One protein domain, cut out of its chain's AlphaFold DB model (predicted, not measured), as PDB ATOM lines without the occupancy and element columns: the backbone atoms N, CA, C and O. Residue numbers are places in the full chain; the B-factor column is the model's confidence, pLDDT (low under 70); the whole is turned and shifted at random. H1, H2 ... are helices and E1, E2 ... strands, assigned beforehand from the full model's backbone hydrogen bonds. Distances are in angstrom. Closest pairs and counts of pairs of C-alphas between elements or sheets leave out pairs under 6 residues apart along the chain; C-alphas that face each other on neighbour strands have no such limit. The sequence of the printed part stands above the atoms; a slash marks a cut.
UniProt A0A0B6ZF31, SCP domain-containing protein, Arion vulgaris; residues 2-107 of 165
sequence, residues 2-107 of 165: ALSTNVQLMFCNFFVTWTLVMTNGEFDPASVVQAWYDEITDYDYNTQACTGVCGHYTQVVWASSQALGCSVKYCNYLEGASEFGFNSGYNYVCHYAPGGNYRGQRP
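AT A GLANCE: This is residues 2 to 107 of the 165 residues of the protein "SCP domain-containing protein" of Arion vulgaris (UniProt A0A0B6ZF31). What is the shape of the domain? A narrow sheet of three strands, with long E2 and E3 side by side and short E1 along the other side of E3, has H1 across one face and H2 across the opposite face. H3 packs on H2, residues 43 to 54 make a long link between them, and residues 2 to 7 stick out. What is it made of, and how large is it? The printed part has 106 residues, with four named helices and three named strands in the order H1 E1 H2 H3 E2 H4 E3, a mixed class; the sheet order is E1 - E3 - E2, all antiparallel. It is compact, with a radius of gyration of the C-alphas of 14.7 A, yet only just elongated, with spans of 44 by 29 by 22 A.

IN THESE COORDINATES: Where do the first elements lie? H1, residues 5 to 12, begins with C-alpha 5 at (-11.300, 119.820, 33.165). E1 is residues 20 to 23, and H2, residues 29 to 42, is 21.9 A long. What follows? H3 is residues 55 to 60, E2 residues 67 to 75, 26.2 A long, and H4 residues 81 to 84. E3, residues 89 to 97, is 26.7 A long and ends with C-alpha 97 at (4.695, 98.752, 29.559).

HOW THE PARTS SIT: How are the strands paired? Inner strand E3 is antiparallel to E1 at 158 degrees, with N 90 and O 23 at 2.8 A, and to E2 at 164 degrees, with N 71 and O 93 at 2.8 A. E1, H2, H3 and E2 make a split strand-helix-strand unit, two strands running the same way with E3 between them, and its crossover is right-handed. Which helices are on the sheet? H1 is over E2 at a height of 9.6 A over the sheet, across the strands; the closest C-alphas, Cys 12 and Cys 75, are 5.7 A apart. H2, on the opposite face at a height of 10.1 A, is over E1 and only just over E3, on which 3 of its C-alphas fall. H3 and H4 only graze the sheet. How do the helices meet? H2, with residues 36 to 40 alone, touches H3 at a steep tilt of 59 degrees, opposite ways; the closest C-alphas, Tyr 37 and Tyr 57, are 4.6 A apart. Every O i to N i+4 pair is within hydrogen-bond range in H1 and H3, 6 of 10 are in H2, and H4 is too short for such a pair.

THE WHOLE: How far does it reach? The two C-alphas farthest apart, those of Ala 2 and Thr 47, are 45.7 A apart, and the printed part has no cut. Which link is long, and where is confidence low? The link from H2 to H3 is long, with 12 residues, and in it residues 43 to 44 pair with 49 to 50, antiparallel. The mean pLDDT of the printed part is 84.6, and residues 2 to 10 and 14 to 20 are under 70.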
ATOM      1  N   ALA A   2     -11.075 116.814  23.726       44.12
ATOM      2  CA  ALA A   2     -10.666 117.600  24.884       44.12
ATOM      3  C   ALA A   2     -10.812 116.719  26.133       44.12
ATOM      4  O   ALA A   2     -11.896 116.204  26.394       44.12
ATOM      5  N   LEU A   3      -9.718 116.503  26.865       53.25
ATOM      6  CA  LEU A   3      -9.768 115.872  28.187       53.25
ATOM      7  C   LEU A   3     -10.653 116.726  29.107       53.25
ATOM      8  O   LEU A   3     -10.604 117.956  29.010       53.25
ATOM      9  N   SER A   4     -11.449 116.099  29.978       57.66
ATOM     10  CA  SER A   4     -12.285 116.839  30.932       57.66
ATOM     11  C   SER A   4     -11.421 117.752  31.811       57.66
ATOM     12  O   SER A   4     -10.251 117.462  32.071       57.66
ATOM     13  N   THR A   5     -11.987 118.863  32.280       59.62
ATOM     14  CA  THR A   5     -11.300 119.820  33.165       59.62
ATOM     15  C   THR A   5     -10.716 119.147  34.411       59.62
ATOM     16  O   THR A   5      -9.615 119.494  34.829       59.62
ATOM     17  N   ASN A   6     -11.380 118.115  34.938       57.44
ATOM     18  CA  ASN A   6     -10.896 117.331  36.079       57.44
ATOM     19  C   ASN A   6      -9.640 116.508  35.744       57.44
ATOM     20  O   ASN A   6      -8.713 116.457  36.545       57.44
ATOM     21  N   VAL A   7      -9.570 115.916  34.545       60.12
ATOM     22  CA  VAL A   7      -8.376 115.181  34.085       60.12
ATOM     23  C   VAL A   7      -7.216 116.144  33.803       60.12
ATOM     24  O   VAL A   7      -6.062 115.815  34.056       60.12
ATOM     25  N   GLN A   8      -7.510 117.358  33.326       59.84
ATOM     26  CA  GLN A   8      -6.493 118.395  33.117       59.84
ATOM     27  C   GLN A   8      -5.916 118.930  34.432       59.84
ATOM     28  O   GLN A   8      -4.706 119.117  34.516       59.84
ATOM     29  N   LEU A   9      -6.757 119.135  35.451       62.38
ATOM     30  CA  LEU A   9      -6.311 119.525  36.791       62.38
ATOM     31  C   LEU A   9      -5.454 118.433  37.431       62.38
ATOM     32  O   LEU A   9      -4.403 118.744  37.973       62.38
ATOM     33  N   MET A  10      -5.837 117.157  37.297       68.62
ATOM     34  CA  MET A  10      -4.996 116.052  37.766       68.62
ATOM     35  C   MET A  10      -3.607 116.096  37.125       68.62
ATOM     36  O   MET A  10      -2.620 116.022  37.836       68.62
ATOM     37  N   PHE A  11      -3.506 116.285  35.810       74.50
ATOM     38  CA  PHE A  11      -2.213 116.305  35.123       74.50
ATOM     39  C   PHE A  11      -1.293 117.456  35.583       74.50
ATOM     40  O   PHE A  11      -0.085 117.274  35.667       74.50
ATOM     41  N   CYS A  12      -1.840 118.627  35.921       79.19
ATOM     42  CA  CYS A  12      -1.054 119.774  36.403       79.19
ATOM     43  C   CYS A  12      -0.760 119.750  37.920       79.19
ATOM     44  O   CYS A  12       0.108 120.490  38.377       79.19
ATOM     45  N   ASN A  13      -1.456 118.884  38.666       72.00
ATOM     46  CA  ASN A  13      -1.305 118.671  40.111       72.00
ATOM     47  C   ASN A  13      -0.618 117.325  40.441       72.00
ATOM     48  O   ASN A  13      -0.574 116.889  41.590       72.00
ATOM     49  N   PHE A  14      -0.148 116.587  39.429       63.62
ATOM     50  CA  PHE A  14       0.419 115.256  39.632       63.62
ATOM     51  C   PHE A  14       1.879 115.372  40.075       63.62
ATOM     52  O   PHE A  14       2.759 115.621  39.265       63.62
ATOM     53  N   PHE A  15       2.138 115.140  41.358       54.97
ATOM     54  CA  PHE A  15       3.487 115.082  41.933       54.97
ATOM     55  C   PHE A  15       4.135 113.681  41.886       54.97
ATOM     56  O   PHE A  15       5.245 113.506  42.379       54.97
ATOM     57  N   VAL A  16       3.434 112.650  41.385       45.69
ATOM     58  CA  VAL A  16       3.635 111.277  41.907       45.69
ATOM     59  C   VAL A  16       3.882 110.158  40.885       45.69
ATOM     60  O   VAL A  16       3.885 108.990  41.274       45.69
ATOM     61  N   THR A  17       4.126 110.442  39.601       51.09
ATOM     62  CA  THR A  17       4.581 109.390  38.662       51.09
ATOM     63  C   THR A  17       6.081 109.486  38.412       51.09
ATOM     64  O   THR A  17       6.595 110.566  38.161       51.09
ATOM     65  N   TRP A  18       6.767 108.340  38.430       53.81
ATOM     66  CA  TRP A  18       8.226 108.153  38.289       53.81
ATOM     67  C   TRP A  18       8.838 108.617  36.949       53.81
ATOM     68  O   TRP A  18       9.990 108.318  36.656       53.81
ATOM     69  N   THR A  19       8.057 109.286  36.109       57.22
ATOM     70  CA  THR A  19       8.367 109.662  34.724       57.22
ATOM     71  C   THR A  19       7.813 111.048  34.430       57.22
ATOM     72  O   THR A  19       7.089 111.254  33.454       57.22
ATOM     73  N   LEU A  20       8.093 111.983  35.336       67.75
ATOM     74  CA  LEU A  20       7.587 113.344  35.278       67.75
ATOM     75  C   LEU A  20       8.747 114.327  35.216       67.75
ATOM     76  O   LEU A  20       9.638 114.300  36.059       67.75
ATOM     77  N   VAL A  21       8.697 115.224  34.234       73.81
ATOM     78  CA  VAL A  21       9.549 116.418  34.185       73.81
ATOM     79  C   VAL A  21       8.682 117.642  33.931       73.81
ATOM     80  O   VAL A  21       7.790 117.639  33.077       73.81
ATOM     81  N   MET A  22       8.973 118.693  34.696       74.19
ATOM     82  CA  MET A  22       8.392 120.022  34.556       74.19
ATOM     83  C   MET A  22       9.426 120.951  33.927       74.19
ATOM     84  O   MET A  22      10.571 120.993  34.367       74.19
ATOM     85  N   THR A  23       9.019 121.722  32.925       77.69
ATOM     86  CA  THR A  23       9.873 122.746  32.308       77.69
ATOM     87  C   THR A  23       9.066 124.002  32.017       77.69
ATOM     88  O   THR A  23       7.913 123.922  31.595       77.69
ATOM     89  N   ASN A  24       9.665 125.171  32.236       80.25
ATOM     90  CA  ASN A  24       9.106 126.473  31.860       80.25
ATOM     91  C   ASN A  24       9.555 126.938  30.460       80.25
ATOM     92  O   ASN A  24       9.276 128.075  30.080       80.25
ATOM     93  N   GLY A  25      10.266 126.079  29.721       82.50
ATOM     94  CA  GLY A  25      10.739 126.339  28.367       82.50
ATOM     95  C   GLY A  25       9.691 126.079  27.282       82.50
ATOM     96  O   GLY A  25       8.500 125.900  27.545       82.50
ATOM     97  N   GLU A  26      10.156 126.063  26.034       86.75
ATOM     98  CA  GLU A  26       9.325 125.762  24.867       86.75
ATOM     99  C   GLU A  26       8.881 124.288  24.832       86.75
ATOM    100  O   GLU A  26       9.380 123.431  25.568       86.75
ATOM    101  N   PHE A  27       7.911 123.985  23.966       87.62
ATOM    102  CA  PHE A  27       7.508 122.606  23.714       87.62
ATOM    103  C   PHE A  27       8.631 121.853  22.990       87.62
ATOM    104  O   PHE A  27       8.830 122.031  21.790       87.62
ATOM    105  N   ASP A  28       9.328 120.989  23.722       88.06
ATOM    106  CA  ASP A  28      10.422 120.173  23.211       88.06
ATOM    107  C   ASP A  28      10.482 118.815  23.937       88.06
ATOM    108  O   ASP A  28      11.172 118.650  24.945       88.06
ATOM    109  N   PRO A  29       9.755 117.803  23.437       88.25
ATOM    110  CA  PRO A  29       9.812 116.455  23.994       88.25
ATOM    111  C   PRO A  29      11.202 115.807  23.911       88.25
ATOM    112  O   PRO A  29      11.497 114.914  24.702       88.25
ATOM    113  N   ALA A  30      12.042 116.210  22.951       88.88
ATOM    114  CA  ALA A  30      13.340 115.580  22.741       88.88
ATOM    115  C   ALA A  30      14.324 115.963  23.850       88.88
ATOM    116  O   ALA A  30      14.986 115.079  24.392       88.88
ATOM    117  N   SER A  31      14.374 117.239  24.248       88.94
ATOM    118  CA  SER A  31      15.209 117.660  25.382       88.94
ATOM    119  C   SER A  31      14.770 117.036  26.705       88.94
ATOM    120  O   SER A  31      15.623 116.728  27.529       88.94
ATOM    121  N   VAL A  32      13.475 116.770  26.899       90.00
ATOM    122  CA  VAL A  32      12.982 116.073  28.099       90.00
ATOM    123  C   VAL A  32      13.485 114.632  28.157       90.00
ATOM    124  O   VAL A  32      13.989 114.197  29.190       90.00
ATOM    125  N   VAL A  33      13.397 113.893  27.046       89.81
ATOM    126  CA  VAL A  33      13.928 112.522  26.984       89.81
ATOM    127  C   VAL A  33      15.450 112.518  27.118       89.81
ATOM    128  O   VAL A  33      15.995 111.633  27.775       89.81
ATOM    129  N   GLN A  34      16.136 113.519  26.562       92.06
ATOM    130  CA  GLN A  34      17.576 113.678  26.749       92.06
ATOM    131  C   GLN A  34      17.925 113.935  28.218       92.06
ATOM    132  O   GLN A  34      18.799 113.262  28.746       92.06
ATOM    133  N   ALA A  35      17.197 114.815  28.910       90.81
ATOM    134  CA  ALA A  35      17.401 115.079  30.333       90.81
ATOM    135  C   ALA A  35      17.175 113.825  31.196       90.81
ATOM    136  O   ALA A  35      17.935 113.575  32.127       90.81
ATOM    137  N   TRP A  36      16.175 112.999  30.862       93.12
ATOM    138  CA  TRP A  36      15.993 111.688  31.495       93.12
ATOM    139  C   TRP A  36      17.160 110.744  31.234       93.12
ATOM    140  O   TRP A  36      17.562 110.007  32.128       93.12
ATOM    141  N   TYR A  37      17.692 110.737  30.015       94.75
ATOM    142  CA  TYR A  37      18.826 109.897  29.658       94.75
ATOM    143  C   TYR A  37      20.126 110.357  30.335       94.75
ATOM    144  O   TYR A  37      20.927 109.519  30.744       94.75
ATOM    145  N   ASP A  38      20.327 111.667  30.479       96.06
ATOM    146  CA  ASP A  38      21.553 112.267  31.015       96.06
ATOM    147  C   ASP A  38      21.813 111.897  32.483       96.06
ATOM    148  O   ASP A  38      22.963 111.903  32.911       96.06
ATOM    149  N   GLU A  39      20.798 111.425  33.215       96.25
ATOM    150  CA  GLU A  39      20.956 110.770  34.523       96.25
ATOM    151  C   GLU A  39      21.923 109.566  34.506       96.25
ATOM    152  O   GLU A  39      22.399 109.122  35.554       96.25
ATOM    153  N   ILE A  40      22.278 109.043  33.325       96.25
ATOM    154  CA  ILE A  40      23.361 108.067  33.155       96.25
ATOM    155  C   ILE A  40      24.675 108.518  33.811       96.25
ATOM    156  O   ILE A  40      25.458 107.670  34.235       96.25
ATOM    157  N   THR A  41      24.930 109.829  33.921       97.75
ATOM    158  CA  THR A  41      26.148 110.353  34.558       97.75
ATOM    159  C   THR A  41      26.235 110.024  36.045       97.75
ATOM    160  O   THR A  41      27.341 109.957  36.577       97.75
ATOM    161  N   ASP A  42      25.094 109.786  36.693       97.50
ATOM    162  CA  ASP A  42      24.988 109.449  38.113       97.50
ATOM    163  C   ASP A  42      24.811 107.946  38.370       97.50
ATOM    164  O   ASP A  42      24.789 107.517  39.527       97.50
ATOM    165  N   TYR A  43      24.679 107.129  37.317       97.25
ATOM    166  CA  TYR A  43      24.382 105.702  37.427       97.25
ATOM    167  C   TYR A  43      25.581 104.808  37.084       97.25
ATOM    168  O   TYR A  43      26.024 104.721  35.937       97.25
ATOM    169  N   ASP A  44      26.044 104.021  38.057       97.19
ATOM    170  CA  ASP A  44      27.010 102.947  37.821       97.19
ATOM    171  C   ASP A  44      26.285 101.615  37.595       97.19
ATOM    172  O   ASP A  44      25.759 100.991  38.515       97.19
ATOM    173  N   TYR A  45      26.323 101.113  36.361       95.75
ATOM    174  CA  TYR A  45      25.709  99.832  36.003       95.75
ATOM    175  C   TYR A  45      26.261  98.628  36.787       95.75
ATOM    176  O   TYR A  45      25.534  97.671  37.078       95.75
ATOM    177  N   ASN A  46      27.566  98.596  37.060       95.31
ATOM    178  CA  ASN A  46      28.211  97.423  37.643       95.31
ATOM    179  C   ASN A  46      27.797  97.266  39.106       95.31
ATOM    180  O   ASN A  46      27.399  96.171  39.514       95.31
ATOM    181  N   THR A  47      27.829  98.366  39.857       96.12
ATOM    182  CA  THR A  47      27.463  98.406  41.278       96.12
ATOM    183  C   THR A  47      25.970  98.654  41.506       96.12
ATOM    184  O   THR A  47      25.474  98.351  42.587       96.12
ATOM    185  N   GLN A  48      25.245  99.134  40.489       94.69
ATOM    186  CA  GLN A  48      23.879  99.673  40.587       94.69
ATOM    187  C   GLN A  48      23.783 100.883  41.531       94.69
ATOM    188  O   GLN A  48      22.695 101.206  42.012       94.69
ATOM    189  N   ALA A  49      24.912 101.535  41.823       96.31
ATOM    190  CA  ALA A  49      24.936 102.743  42.628       96.31
ATOM    191  C   ALA A  49      24.366 103.924  41.831       96.31
ATOM    192  O   ALA A  49      24.581 104.031  40.623       96.31
ATOM    193  N   CYS A  50      23.654 104.803  42.532       96.62
ATOM    194  CA  CYS A  50      23.124 106.052  42.004       96.62
ATOM    195  C   CYS A  50      23.573 107.196  42.916       96.62
ATOM    196  O   CYS A  50      23.304 107.149  44.119       96.62
ATOM    197  N   THR A  51      24.276 108.190  42.372       97.12
ATOM    198  CA  THR A  51      24.788 109.346  43.136       97.12
ATOM    199  C   THR A  51      23.849 110.550  43.141       97.12
ATOM    200  O   THR A  51      24.036 111.454  43.952       97.12
ATOM    201  N   GLY A  52      22.828 110.538  42.284       94.62
ATOM    202  CA  GLY A  52      21.827 111.593  42.142       94.62
ATOM    203  C   GLY A  52      20.436 111.005  41.912       94.62
ATOM    204  O   GLY A  52      19.931 110.237  42.733       94.62
ATOM    205  N   VAL A  53      19.820 111.356  40.783       92.25
ATOM    206  CA  VAL A  53      18.583 110.734  40.294       92.25
ATOM    207  C   VAL A  53      18.949 109.858  39.104       92.25
ATOM    208  O   VAL A  53      19.673 110.305  38.230       92.25
ATOM    209  N   CYS A  54      18.489 108.606  39.095       95.12
ATOM    210  CA  CYS A  54      18.795 107.654  38.015       95.12
ATOM    211  C   CYS A  54      17.561 106.932  37.472       95.12
ATOM    212  O   CYS A  54      17.664 106.130  36.544       95.12
ATOM    213  N   GLY A  55      16.403 107.143  38.105       93.25
ATOM    214  CA  GLY A  55      15.191 106.378  37.832       93.25
ATOM    215  C   GLY A  55      14.628 106.641  36.439       93.25
ATOM    216  O   GLY A  55      14.050 105.729  35.840       93.25
ATOM    217  N   HIS A  56      14.806 107.849  35.905       93.56
ATOM    218  CA  HIS A  56      14.354 108.159  34.561       93.56
ATOM    219  C   HIS A  56      15.259 107.479  33.539       93.56
ATOM    220  O   HIS A  56      14.743 106.776  32.667       93.56
ATOM    221  N   TYR A  57      16.584 107.580  33.701       95.06
ATOM    222  CA  TYR A  57      17.531 106.889  32.824       95.06
ATOM    223  C   TYR A  57      17.268 105.386  32.805       95.06
ATOM    224  O   TYR A  57      17.077 104.811  31.731       95.06
ATOM    225  N   THR A  58      17.193 104.740  33.974       95.44
ATOM    226  CA  THR A  58      17.011 103.286  34.031       95.44
ATOM    227  C   THR A  58      15.695 102.852  33.398       95.44
ATOM    228  O   THR A  58      15.673 101.810  32.751       95.44
ATOM    229  N   GLN A  59      14.625 103.649  33.501       95.19
ATOM    230  CA  GLN A  59      13.365 103.354  32.820       95.19
ATOM    231  C   GLN A  59      13.458 103.554  31.300       95.19
ATOM    232  O   GLN A  59      12.928 102.727  30.557       95.19
ATOM    233  N   VAL A  60      14.129 104.609  30.823       94.50
ATOM    234  CA  VAL A  60      14.317 104.878  29.384       94.50
ATOM    235  C   VAL A  60      15.024 103.711  28.692       94.50
ATOM    236  O   VAL A  60      14.638 103.327  27.590       94.50
ATOM    237  N   VAL A  61      16.022 103.112  29.348       95.00
ATOM    238  CA  VAL A  61      16.815 102.002  28.790       95.00
ATOM    239  C   VAL A  61      16.385 100.621  29.303       95.00
ATOM    240  O   VAL A  61      17.149  99.659  29.220       95.00
ATOM    241  N   TRP A  62      15.171 100.500  29.851       95.62
ATOM    242  CA  TRP A  62      14.693  99.246  30.432       95.62
ATOM    243  C   TRP A  62      14.339  98.217  29.346       95.62
ATOM    244  O   TRP A  62      13.331  98.343  28.655       95.62
ATOM    245  N   ALA A  63      15.138  97.156  29.218       93.38
ATOM    246  CA  ALA A  63      15.077  96.198  28.112       93.38
ATOM    247  C   ALA A  63      13.738  95.460  27.983       93.38
ATOM    248  O   ALA A  63      13.343  95.092  26.880       93.38
ATOM    249  N   SER A  64      13.035  95.220  29.096       90.19
ATOM    250  CA  SER A  64      11.732  94.547  29.060       90.19
ATOM    251  C   SER A  64      10.566  95.490  28.775       90.19
ATOM    252  O   SER A  64       9.450  95.006  28.616       90.19
ATOM    253  N   SER A  65      10.775  96.810  28.746       91.31
ATOM    254  CA  SER A  65       9.731  97.782  28.421       91.31
ATOM    255  C   SER A  65       9.588  97.883  26.902       91.31
ATOM    256  O   SER A  65      10.492  98.337  26.212       91.31
ATOM    257  N   GLN A  66       8.446  97.444  26.374       87.62
ATOM    258  CA  GLN A  66       8.226  97.267  24.930       87.62
ATOM    259  C   GLN A  66       7.235  98.270  24.335       87.62
ATOM    260  O   GLN A  66       7.161  98.437  23.118       87.62
ATOM    261  N   ALA A  67       6.457  98.939  25.182       85.94
ATOM    262  CA  ALA A  67       5.484  99.939  24.789       85.94
ATOM    263  C   ALA A  67       5.631 101.201  25.640       85.94
ATOM    264  O   ALA A  67       5.945 101.141  26.831       85.94
ATOM    265  N   LEU A  68       5.368 102.341  25.006       88.94
ATOM    266  CA  LEU A  68       5.456 103.671  25.592       88.94
ATOM    267  C   LEU A  68       4.234 104.489  25.173       88.94
ATOM    268  O   LEU A  68       3.875 104.520  23.996       88.94
ATOM    269  N   GLY A  69       3.619 105.178  26.128       85.88
ATOM    270  CA  GLY A  69       2.588 106.180  25.870       85.88
ATOM    271  C   GLY A  69       2.910 107.469  26.608       85.88
ATOM    272  O   GLY A  69       3.098 107.435  27.819       85.88
ATOM    273  N   CYS A  70       2.958 108.597  25.901       85.12
ATOM    274  CA  CYS A  70       3.296 109.891  26.489       85.12
ATOM    275  C   CYS A  70       2.182 110.922  26.297       85.12
ATOM    276  O   CYS A  70       1.445 110.893  25.311       85.12
ATOM    277  N   SER A  71       2.089 111.857  27.236       83.62
ATOM    278  CA  SER A  71       1.199 113.011  27.194       83.62
ATOM    279  C   SER A  71       1.964 114.253  27.628       83.62
ATOM    280  O   SER A  71       2.828 114.187  28.502       83.62
ATOM    281  N   VAL A  72       1.621 115.389  27.026       87.56
ATOM    282  CA  VAL A  72       2.207 116.691  27.350       87.56
ATOM    283  C   VAL A  72       1.091 117.707  27.507       87.56
ATOM    284  O   VAL A  72       0.150 117.742  26.708       87.56
ATOM    285  N   LYS A  73       1.191 118.552  28.530       86.12
ATOM    286  CA  LYS A  73       0.214 119.609  28.792       86.12
ATOM    287  C   LYS A  73       0.919 120.854  29.298       86.12
ATOM    288  O   LYS A  73       1.702 120.781  30.236       86.12
ATOM    289  N   TYR A  74       0.579 121.996  28.708       88.50
ATOM    290  CA  TYR A  74       0.899 123.283  29.312       88.50
ATOM    291  C   TYR A  74      -0.044 123.561  30.484       88.50
ATOM    292  O   TYR A  74      -1.271 123.459  30.350       88.50
ATOM    293  N   CYS A  75       0.538 123.932  31.612       87.69
ATOM    294  CA  CYS A  75      -0.125 124.184  32.874       87.69
ATOM    295  C   CYS A  75       0.194 125.616  33.310       87.69
ATOM    296  O   CYS A  75       1.350 125.967  33.530       87.69
ATOM    297  N   ASN A  76      -0.841 126.448  33.449       89.38
ATOM    298  CA  ASN A  76      -0.703 127.813  33.981       89.38
ATOM    299  C   ASN A  76      -0.287 127.821  35.461       89.38
ATOM    300  O   ASN A  76       0.200 128.830  35.959       89.38
ATOM    301  N   TYR A  77      -0.522 126.703  36.141       87.38
ATOM    302  CA  TYR A  77      -0.068 126.420  37.487       87.38
ATOM    303  C   TYR A  77       0.412 124.969  37.521       87.38
ATOM    304  O   TYR A  77      -0.359 124.073  37.172       87.38
ATOM    305  N   LEU A  78       1.675 124.758  37.881       85.19
ATOM    306  CA  LEU A  78       2.269 123.452  38.144       85.19
ATOM    307  C   LEU A  78       2.544 123.343  39.637       85.19
ATOM    308  O   LEU A  78       3.319 124.123  40.192       85.19
ATOM    309  N   GLU A  79       1.906 122.379  40.285       82.12
ATOM    310  CA  GLU A  79       2.157 122.116  41.697       82.12
ATOM    311  C   GLU A  79       3.628 121.698  41.891       82.12
ATOM    312  O   GLU A  79       4.146 120.877  41.139       82.12
ATOM    313  N   GLY A  80       4.335 122.317  42.844       80.12
ATOM    314  CA  GLY A  80       5.759 122.045  43.112       80.12
ATOM    315  C   GLY A  80       6.765 122.752  42.222       80.12
ATOM    316  O   GLY A  80       7.914 122.919  42.620       80.12
ATOM    317  N   ALA A  81       6.347 123.243  41.056       83.00
ATOM    318  CA  ALA A  81       7.234 123.985  40.165       83.00
ATOM    319  C   ALA A  81       7.830 125.241  40.827       83.00
ATOM    320  O   ALA A  81       8.953 125.637  40.509       83.00
ATOM    321  N   SER A  82       7.111 125.836  41.787       84.44
ATOM    322  CA  SER A  82       7.556 127.031  42.506       84.44
ATOM    323  C   SER A  82       8.871 126.821  43.258       84.44
ATOM    324  O   SER A  82       9.627 127.776  43.422       84.44
ATOM    325  N   GLU A  83       9.179 125.585  43.673       84.25
ATOM    326  CA  GLU A  83      10.465 125.230  44.295       84.25
ATOM    327  C   GLU A  83      11.649 125.415  43.332       84.25
ATOM    328  O   GLU A  83      12.772 125.670  43.762       84.25
ATOM    329  N   PHE A  84      11.383 125.368  42.026       82.38
ATOM    330  CA  PHE A  84      12.353 125.541  40.947       82.38
ATOM    331  C   PHE A  84      12.302 126.945  40.315       82.38
ATOM    332  O   PHE A  84      12.937 127.191  39.290       82.38
ATOM    333  N   GLY A  85      11.561 127.885  40.916       87.06
ATOM    334  CA  GLY A  85      11.530 129.290  40.496       87.06
ATOM    335  C   GLY A  85      10.574 129.616  39.342       87.06
ATOM    336  O   GLY A  85      10.679 130.692  38.754       87.06
ATOM    337  N   PHE A  86       9.627 128.731  39.014       87.12
ATOM    338  CA  PHE A  86       8.580 128.989  38.020       87.12
ATOM    339  C   PHE A  86       7.222 128.455  38.481       87.12
ATOM    340  O   PHE A  86       7.153 127.536  39.277       87.12
ATOM    341  N   ASN A  87       6.119 129.021  37.985       87.44
ATOM    342  CA  ASN A  87       4.768 128.583  38.383       87.44
ATOM    343  C   ASN A  87       3.994 127.922  37.245       87.44
ATOM    344  O   ASN A  87       3.017 127.227  37.491       87.44
ATOM    345  N   SER A  88       4.414 128.138  36.004       88.94
ATOM    346  CA  SER A  88       3.762 127.618  34.808       88.94
ATOM    347  C   SER A  88       4.778 126.952  33.898       88.94
ATOM    348  O   SER A  88       5.950 127.330  33.887       88.94
ATOM    349  N   GLY A  89       4.323 125.999  33.098       89.06
ATOM    350  CA  GLY A  89       5.202 125.270  32.201       89.06
ATOM    351  C   GLY A  89       4.523 124.079  31.552       89.06
ATOM    352  O   GLY A  89       3.329 123.837  31.737       89.06
ATOM    353  N   TYR A  90       5.300 123.318  30.796       87.81
ATOM    354  CA  TYR A  90       4.882 122.033  30.269       87.81
ATOM    355  C   TYR A  90       5.186 120.928  31.280       87.81
ATOM    356  O   TYR A  90       6.303 120.818  31.785       87.81
ATOM    357  N   ASN A  91       4.186 120.092  31.538       86.12
ATOM    358  CA  ASN A  91       4.354 118.817  32.218       86.12
ATOM    359  C   ASN A  91       4.384 117.700  31.165       86.12
ATOM    360  O   ASN A  91       3.511 117.644  30.289       86.12
ATOM    361  N   TYR A  92       5.409 116.855  31.227       87.88
ATOM    362  CA  TYR A  92       5.602 115.698  30.361       87.88
ATOM    363  C   TYR A  92       5.469 114.433  31.196       87.88
ATOM    364  O   TYR A  92       6.161 114.276  32.201       87.88
ATOM    365  N   VAL A  93       4.611 113.518  30.752       85.06
ATOM    366  CA  VAL A  93       4.387 112.236  31.423       85.06
ATOM    367  C   VAL A  93       4.466 111.120  30.400       85.06
ATOM    368  O   VAL A  93       3.783 111.169  29.378       85.06
ATOM    369  N   CYS A  94       5.262 110.097  30.693       86.12
ATOM    370  CA  CYS A  94       5.391 108.901  29.865       86.12
ATOM    371  C   CYS A  94       5.158 107.633  30.690       86.12
ATOM    372  O   CYS A  94       5.699 107.477  31.778       86.12
ATOM    373  N   HIS A  95       4.355 106.706  30.180       86.00
ATOM    374  CA  HIS A  95       4.085 105.409  30.795       86.00
ATOM    375  C   HIS A  95       4.732 104.301  29.970       86.00
ATOM    376  O   HIS A  95       4.563 104.261  28.752       86.00
ATOM    377  N   TYR A  96       5.418 103.388  30.651       87.00
ATOM    378  CA  TYR A  96       6.133 102.265  30.054       87.00
ATOM    379  C   TYR A  96       5.411 100.956  30.377       87.00
ATOM    380  O   TYR A  96       4.931 100.766  31.497       87.00
ATOM    381  N   ALA A  97       5.325 100.055  29.401       87.00
ATOM    382  CA  ALA A  97       4.695  98.752  29.559       87.00
ATOM    383  C   ALA A  97       5.519  97.644  28.875       87.00
ATOM    384  O   ALA A  97       5.830  97.756  27.689       87.00
ATOM    385  N   PRO A  98       5.830  96.544  29.581       93.69
ATOM    386  CA  PRO A  98       5.883  96.422  31.041       93.69
ATOM    387  C   PRO A  98       6.677  97.556  31.709       93.69
ATOM    388  O   PRO A  98       7.583  98.125  31.100       93.69
ATOM    389  N   GLY A  99       6.324  97.899  32.950       90.38
ATOM    390  CA  GLY A  99       7.087  98.872  33.737       90.38
ATOM    391  C   GLY A  99       8.486  98.349  34.072       90.38
ATOM    392  O   GLY A  99       8.706  97.137  34.098       90.38
ATOM    393  N   GLY A 100       9.426  99.262  34.303       93.38
ATOM    394  CA  GLY A 100      10.799  98.947  34.684       93.38
ATOM    395  C   GLY A 100      11.113  99.270  36.144       93.38
ATOM    396  O   GLY A 100      10.235  99.276  37.006       93.38
ATOM    397  N   ASN A 101      12.388  99.554  36.417       94.75
ATOM    398  CA  ASN A 101      12.907 100.001  37.715       94.75
ATOM    399  C   ASN A 101      12.636  99.040  38.884       94.75
ATOM    400  O   ASN A 101      12.445  99.454  40.031       94.75
ATOM    401  N   TYR A 102      12.652  97.734  38.615       94.44
ATOM    402  CA  TYR A 102      12.548  96.728  39.666       94.44
ATOM    403  C   TYR A 102      13.771  96.779  40.593       94.44
ATOM    404  O   TYR A 102      14.919  96.741  40.148       94.44
ATOM    405  N   ARG A 103      13.530  96.849  41.910       92.38
ATOM    406  CA  ARG A 103      14.597  96.938  42.921       92.38
ATOM    407  C   ARG A 103      15.580  95.772  42.794       92.38
ATOM    408  O   ARG A 103      15.173  94.614  42.763       92.38
ATOM    409  N   GLY A 104      16.872  96.098  42.780       93.19
ATOM    410  CA  GLY A 104      17.957  95.117  42.681       93.19
ATOM    411  C   GLY A 104      18.133  94.498  41.289       93.19
ATOM    412  O   GLY A 104      18.899  93.544  41.161       93.19
ATOM    413  N   GLN A 105      17.437  95.011  40.269       95.31
ATOM    414  CA  GLN A 105      17.599  94.596  38.880       95.31
ATOM    415  C   GLN A 105      18.274  95.693  38.054       95.31
ATOM    416  O   GLN A 105      18.079  96.887  38.280       95.31
ATOM    417  N   ARG A 106      19.047  95.262  37.055       95.06
ATOM    418  CA  ARG A 106      19.657  96.150  36.064       95.06
ATOM    419  C   ARG A 106      18.674  96.410  34.924       95.06
ATOM    420  O   ARG A 106      17.903  95.508  34.599       95.06
ATOM    421  N   PRO A 107      18.738  97.585  34.281       95.31
ATOM    422  CA  PRO A 107      17.791  97.931  33.229       95.31
ATOM    423  C   PRO A 107      17.923  97.058  31.978       95.31
ATOM    424  O   PRO A 107      16.942  96.826  31.285       95.31
TER     425      PRO A 107